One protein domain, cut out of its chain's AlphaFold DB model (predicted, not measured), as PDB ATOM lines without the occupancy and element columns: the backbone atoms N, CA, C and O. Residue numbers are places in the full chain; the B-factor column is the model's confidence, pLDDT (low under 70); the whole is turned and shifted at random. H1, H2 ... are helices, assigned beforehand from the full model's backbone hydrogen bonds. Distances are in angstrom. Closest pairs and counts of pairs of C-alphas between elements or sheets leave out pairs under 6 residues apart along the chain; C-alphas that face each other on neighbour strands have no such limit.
ATOM      1  N   HIS A 466     210.295 128.053 137.023       80.50
ATOM      2  CA  HIS A 466     210.041 129.167 137.926       80.50
ATOM      3  C   HIS A 466     208.887 130.005 137.379       80.50
ATOM      4  O   HIS A 466     208.991 130.620 136.326       80.50
ATOM      5  N   TYR A 467     207.770 130.006 138.102       88.25
ATOM      6  CA  TYR A 467     206.587 130.784 137.749       88.25
ATOM      7  C   TYR A 467     206.711 132.153 138.404       88.25
ATOM      8  O   TYR A 467     206.835 132.240 139.625       88.25
ATOM      9  N   PHE A 468     206.729 133.214 137.607       95.81
ATOM     10  CA  PHE A 468     206.943 134.576 138.084       95.81
ATOM     11  C   PHE A 468     205.611 135.307 138.265       95.81
ATOM     12  O   PHE A 468     204.636 135.048 137.565       95.81
ATOM     13  N   CYS A 469     205.558 136.239 139.215       96.88
ATOM     14  CA  CYS A 469     204.457 137.188 139.317       96.88
ATOM     15  C   CYS A 469     204.522 138.177 138.153       96.88
ATOM     16  O   CYS A 469     205.433 139.001 138.153       96.88
ATOM     17  N   PHE A 470     203.561 138.158 137.227       96.06
ATOM     18  CA  PHE A 470     203.561 139.081 136.082       96.06
ATOM     19  C   PHE A 470     203.680 140.554 136.519       96.06
ATOM     20  O   PHE A 470     204.595 141.238 136.080       96.06
ATOM     21  N   GLY A 471     202.896 141.000 137.509       97.25
ATOM     22  CA  GLY A 471     202.982 142.378 138.017       97.25
ATOM     23  C   GLY A 471     204.229 142.773 138.837       97.25
ATOM     24  O   GLY A 471     204.345 143.942 139.180       97.25
ATOM     25  N   CYS A 472     205.145 141.862 139.217       97.62
ATOM     26  CA  CYS A 472     206.327 142.259 140.024       97.62
ATOM     27  C   CYS A 472     207.583 141.372 139.918       97.62
ATOM     28  O   CYS A 472     208.466 141.450 140.774       97.62
ATOM     29  N   GLY A 473     207.664 140.469 138.938       96.94
ATOM     30  CA  GLY A 473     208.828 139.607 138.685       96.94
ATOM     31  C   GLY A 473     209.184 138.593 139.785       96.94
ATOM     32  O   GLY A 473     210.108 137.804 139.613       96.94
ATOM     33  N   ARG A 474     208.487 138.560 140.930       97.00
ATOM     34  CA  ARG A 474     208.838 137.669 142.053       97.00
ATOM     35  C   ARG A 474     208.463 136.211 141.772       97.00
ATOM     36  O   ARG A 474     207.308 135.916 141.459       97.00
ATOM     37  N   VAL A 475     209.420 135.300 141.959       96.06
ATOM     38  CA  VAL A 475     209.233 133.840 141.846       96.06
ATOM     39  C   VAL A 475     208.165 133.346 142.831       96.06
ATOM     40  O   VAL A 475     208.205 133.646 144.024       96.06
ATOM     41  N   ARG A 476     207.218 132.542 142.339       92.62
ATOM     42  CA  ARG A 476     206.196 131.848 143.132       92.62
ATOM     43  C   ARG A 476     206.688 130.511 143.656       92.62
ATOM     44  O   ARG A 476     207.533 129.841 143.065       92.62
ATOM     45  N   SER A 477     206.078 130.074 144.756       94.25
ATOM     46  CA  SER A 477     206.292 128.724 145.265       94.25
ATOM     47  C   SER A 477     205.759 127.676 144.279       94.25
ATOM     48  O   SER A 477     204.715 127.845 143.645       94.25
ATOM     49  N   LYS A 478     206.433 126.525 144.216       93.00
ATOM     50  CA  LYS A 478     206.010 125.371 143.404       93.00
ATOM     51  C   LYS A 478     204.618 124.836 143.798       93.00
ATOM     52  O   LYS A 478     203.967 124.176 142.991       93.00
ATOM     53  N   ARG A 479     204.148 125.138 145.019       92.12
ATOM     54  CA  ARG A 479     202.774 124.866 145.479       92.12
ATOM     55  C   ARG A 479     201.759 125.788 144.798       92.12
ATOM     56  O   ARG A 479     200.763 125.282 144.300       92.12
ATOM     57  N   PHE A 480     202.043 127.092 144.712       91.88
ATOM     58  CA  PHE A 480     201.157 128.059 144.055       91.88
ATOM     59  C   PHE A 480     200.906 127.692 142.588       91.88
ATOM     60  O   PHE A 480     199.756 127.665 142.163       91.88
ATOM     61  N   HIS A 481     201.957 127.331 141.842       87.00
ATOM     62  CA  HIS A 481     201.818 126.860 140.459       87.00
ATOM     63  C   HIS A 481     200.993 125.562 140.352       87.00
ATOM     64  O   HIS A 481     200.143 125.447 139.480       87.00
ATOM     65  N   ARG A 482     201.176 124.590 141.257       88.44
ATOM     66  CA  ARG A 482     200.352 123.364 141.257       88.44
ATOM     67  C   ARG A 482     198.860 123.628 141.495       88.44
ATOM     68  O   ARG A 482     198.045 122.818 141.079       88.44
ATOM     69  N   GLN A 483     198.517 124.727 142.166       90.56
ATOM     70  CA  GLN A 483     197.133 125.173 142.371       90.56
ATOM     71  C   GLN A 483     196.630 126.040 141.202       90.56
ATOM     72  O   GLN A 483     195.454 125.982 140.855       90.56
ATOM     73  N   ASN A 484     197.529 126.794 140.567       87.75
ATOM     74  CA  ASN A 484     197.259 127.680 139.435       87.75
ATOM     75  C   ASN A 484     198.148 127.279 138.243       87.75
ATOM     76  O   ASN A 484     199.139 127.957 137.949       87.75
ATOM     77  N   PRO A 485     197.856 126.145 137.577       88.12
ATOM     78  CA  PRO A 485     198.512 125.824 136.324       88.12
ATOM     79  C   PRO A 485     198.060 126.839 135.272       88.12
ATOM     80  O   PRO A 485     196.856 127.036 135.075       88.12
ATOM     81  N   LEU A 486     199.033 127.448 134.590       88.62
ATOM     82  CA  LEU A 486     198.777 128.131 133.329       88.62
ATOM     83  C   LEU A 486     198.120 127.137 132.365       88.62
ATOM     84  O   LEU A 486     198.593 126.011 132.203       88.62
ATOM     85  N   LYS A 487     197.020 127.575 131.762       89.69
ATOM     86  CA  LYS A 487     196.419 126.992 130.563       89.69
ATOM     87  C   LYS A 487     196.283 128.138 129.575       89.69
ATOM     88  O   LYS A 487     196.031 129.260 130.007       89.69
ATOM     89  N   ASP A 488     196.389 127.847 128.291       86.25
ATOM     90  CA  ASP A 488     196.518 128.879 127.256       86.25
ATOM     91  C   ASP A 488     195.247 129.748 127.129       86.25
ATOM     92  O   ASP A 488     195.322 130.918 126.775       86.25
ATOM     93  N   ASN A 489     194.098 129.211 127.567       86.94
ATOM     94  CA  ASN A 489     192.803 129.896 127.633       86.94
ATOM     95  C   ASN A 489     192.409 130.289 129.079       86.94
ATOM     96  O   ASN A 489     191.226 130.244 129.425       86.94
ATOM     97  N   ARG A 490     193.366 130.568 129.977       83.31
ATOM     98  CA  ARG A 490     193.078 131.005 131.359       83.31
ATOM     99  C   ARG A 490     193.584 132.413 131.627       83.31
ATOM    100  O   ARG A 490     194.711 132.746 131.283       83.31
ATOM    101  N   ASP A 491     192.756 133.166 132.340       88.19
ATOM    102  CA  ASP A 491     193.019 134.526 132.798       88.19
ATOM    103  C   ASP A 491     194.430 134.689 133.427       88.19
ATOM    104  O   ASP A 491     194.754 133.991 134.409       88.19
ATOM    105  N   PRO A 492     195.283 135.589 132.887       85.75
ATOM    106  CA  PRO A 492     196.619 135.853 133.410       85.75
ATOM    107  C   PRO A 492     196.622 136.407 134.842       85.75
ATOM    108  O   PRO A 492     197.635 136.231 135.528       85.75
ATOM    109  N   ASP A 493     195.524 136.978 135.357       90.38
ATOM    110  CA  ASP A 493     195.440 137.469 136.742       90.38
ATOM    111  C   ASP A 493     195.652 136.351 137.772       90.38
ATOM    112  O   ASP A 493     196.162 136.590 138.874       90.38
ATOM    113  N   THR A 494     195.413 135.089 137.396       90.81
ATOM    114  CA  THR A 494     195.776 133.915 138.211       90.81
ATOM    115  C   THR A 494     197.277 133.832 138.536       90.81
ATOM    116  O   THR A 494     197.651 133.244 139.554       90.81
ATOM    117  N   ASN A 495     198.149 134.479 137.752       94.69
ATOM    118  CA  ASN A 495     199.585 134.598 138.018       94.69
ATOM    119  C   ASN A 495     199.985 135.842 138.823       94.69
ATOM    120  O   ASN A 495     201.139 135.931 139.248       94.69
ATOM    121  N   TYR A 496     199.099 136.796 139.106       95.75
ATOM    122  CA  TYR A 496     199.440 137.988 139.896       95.75
ATOM    123  C   TYR A 496     199.459 137.657 141.402       95.75
ATOM    124  O   TYR A 496     198.945 136.626 141.846       95.75
ATOM    125  N   CYS A 497     200.188 138.436 142.214       96.19
ATOM    126  CA  CYS A 497     200.316 138.154 143.655       96.19
ATOM    127  C   CYS A 497     199.184 138.815 144.444       96.19
ATOM    128  O   CYS A 497     198.425 139.603 143.894       96.19
ATOM    129  N   ALA A 498     199.050 138.521 145.740       94.38
ATOM    130  CA  ALA A 498     198.008 139.143 146.565       94.38
ATOM    131  C   ALA A 498     198.120 140.682 146.642       94.38
ATOM    132  O   ALA A 498     197.126 141.343 146.922       94.38
ATOM    133  N   ASN A 499     199.294 141.262 146.368       96.75
ATOM    134  CA  ASN A 499     199.451 142.712 146.228       96.75
ATOM    135  C   ASN A 499     199.154 143.146 144.792       96.75
ATOM    136  O   ASN A 499     198.202 143.884 144.585       96.75
ATOM    137  N   CYS A 500     199.839 142.577 143.795       97.69
ATOM    138  CA  CYS A 500     199.647 142.972 142.396       97.69
ATOM    139  C   CYS A 500     198.232 142.732 141.852       97.69
ATOM    140  O   CYS A 500     197.822 143.474 140.978       97.69
ATOM    141  N   ARG A 501     197.455 141.769 142.374       96.25
ATOM    142  CA  ARG A 501     196.015 141.649 142.057       96.25
ATOM    143  C   ARG A 501     195.188 142.782 142.655       96.25
ATOM    144  O   ARG A 501     194.277 143.265 142.006       96.25
ATOM    145  N   ARG A 502     195.511 143.236 143.872       97.12
ATOM    146  CA  ARG A 502     194.860 144.408 144.484       97.12
ATOM    147  C   ARG A 502     195.270 145.704 143.783       97.12
ATOM    148  O   ARG A 502     194.442 146.588 143.637       97.12
ATOM    149  N   GLU A 503     196.512 145.806 143.319       97.00
ATOM    150  CA  GLU A 503     196.987 146.918 142.482       97.00
ATOM    151  C   GLU A 503     196.319 146.901 141.095       97.00
ATOM    152  O   GLU A 503     195.905 147.953 140.621       97.00
ATOM    153  N   HIS A 504     196.150 145.726 140.476       95.75
ATOM    154  CA  HIS A 504     195.460 145.574 139.191       95.75
ATOM    155  C   HIS A 504     193.968 145.911 139.312       95.75
ATOM    156  O   HIS A 504     193.496 146.790 138.603       95.75
ATOM    157  N   ALA A 505     193.262 145.337 140.293       95.25
ATOM    158  CA  ALA A 505     191.858 145.644 140.566       95.25
ATOM    159  C   ALA A 505     191.621 147.126 140.919       95.25
ATOM    160  O   ALA A 505     190.630 147.704 140.487       95.25
ATOM    161  N   LYS A 506     192.545 147.776 141.647       96.44
ATOM    162  CA  LYS A 506     192.489 149.230 141.880       96.44
ATOM    163  C   LYS A 506     192.635 150.036 140.589       96.44
ATOM    164  O   LYS A 506     191.946 151.034 140.431       96.44
ATOM    165  N   LYS A 507     193.526 149.628 139.679       94.94
ATOM    166  CA  LYS A 507     193.694 150.292 138.376       94.94
ATOM    167  C   LYS A 507     192.501 150.059 137.449       94.94
ATOM    168  O   LYS A 507     192.105 151.003 136.781       94.94
ATOM    169  N   ALA A 508     191.926 148.856 137.455       93.00
ATOM    170  CA  ALA A 508     190.688 148.546 136.745       93.00
ATOM    171  C   ALA A 508     189.554 149.458 137.228       93.00
ATOM    172  O   ALA A 508     189.067 150.249 136.438       93.00
ATOM    173  N   ALA A 509     189.269 149.497 138.535       93.00
ATOM    174  CA  ALA A 509     188.207 150.341 139.091       93.00
ATOM    175  C   ALA A 509     188.354 151.843 138.758       93.00
ATOM    176  O   ALA A 509     187.356 152.509 138.500       93.00
ATOM    177  N   VAL A 510     189.586 152.375 138.720       94.25
ATOM    178  CA  VAL A 510     189.846 153.756 138.264       94.25
ATOM    179  C   VAL A 510     189.583 153.912 136.763       94.25
ATOM    180  O   VAL A 510     189.000 154.909 136.341       94.25
ATOM    181  N   HIS A 511     189.995 152.945 135.942       89.62
ATOM    182  CA  HIS A 511     189.749 152.994 134.503       89.62
ATOM    183  C   HIS A 511     188.257 152.843 134.176       89.62
ATOM    184  O   HIS A 511     187.758 153.566 133.321       89.62
ATOM    185  N   ASP A 512     187.538 151.980 134.892       89.25
ATOM    186  CA  ASP A 512     186.092 151.793 134.764       89.25
ATOM    187  C   ASP A 512     185.349 153.091 135.125       89.25
ATOM    188  O   ASP A 512     184.480 153.529 134.371       89.25
ATOM    189  N   SER A 513     185.740 153.781 136.210       88.56
ATOM    190  CA  SER A 513     185.137 155.075 136.572       88.56
ATOM    191  C   SER A 513     185.411 156.175 135.539       88.56
ATOM    192  O   SER A 513     184.524 156.975 135.248       88.56
ATOM    193  N   VAL A 514     186.607 156.202 134.937       83.38
ATOM    194  CA  VAL A 514     186.942 157.158 133.865       83.38
ATOM    195  C   VAL A 514     186.213 156.814 132.561       83.38
ATOM    196  O   VAL A 514     185.732 157.713 131.877       83.38
ATOM    197  N   SER A 515     186.060 155.531 132.226       80.31
ATOM    198  CA  SER A 515     185.297 155.088 131.055       80.31
ATOM    199  C   SER A 515     183.798 155.382 131.181       80.31
ATOM    200  O   SER A 515     183.180 155.739 130.181       80.31
ATOM    201  N   LEU A 516     183.225 155.312 132.389       75.50
ATOM    202  CA  LEU A 516     181.851 155.751 132.654       75.50
ATOM    203  C   LEU A 516     181.698 157.269 132.478       75.50
ATOM    204  O   LEU A 516     180.810 157.701 131.746       75.50
TER     205      LEU A 516
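Overview. This is residues 466 to 516 of the 1021 residues of an uncharacterized protein of Magnaporthe grisea (UniProt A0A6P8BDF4). A long helix, H3, sticks out as an arm with its residues 506 to 516 from a small body of loops and two short helices, H1 and H2. In the body, residues 466 to 477 fold back as a loop. The printed part has 51 residues with three named helices, H1, H2, H3 along the chain, and no named strand: all helix. It is loose, radius of gyration of the C-alphas 12.7 A, spanning 40 by 23 by 14 A.

Arrangement. H3, residues 500 to 516, is close to but not clearly touching H2, residues 492 to 495; their closest C-alphas, of Asp 493 and Arg 501, are 6.8 A apart. H2 and H1, residues 478 to 483, are near each other, with 5 pairs of C-alphas within 10 A. H1 and H3 are apart. In H1 and H3 every O i to N i+4 pair is within hydrogen-bond range; H2 is too short for one.

Along the chain. H3 runs 24.0 A, from C-alpha 500 at (199.647, 142.972, 142.396) to C-alpha 516 at (181.851, 155.751, 132.654). H1 measures 8.9 A and H2 5.6 A.

Size, cuts and confidence. The farthest C-alphas, of Lys 478 and Leu 516, are 40.3 A apart. The printed part has no cut and no long link; no printed residue is under 70 in pLDDT.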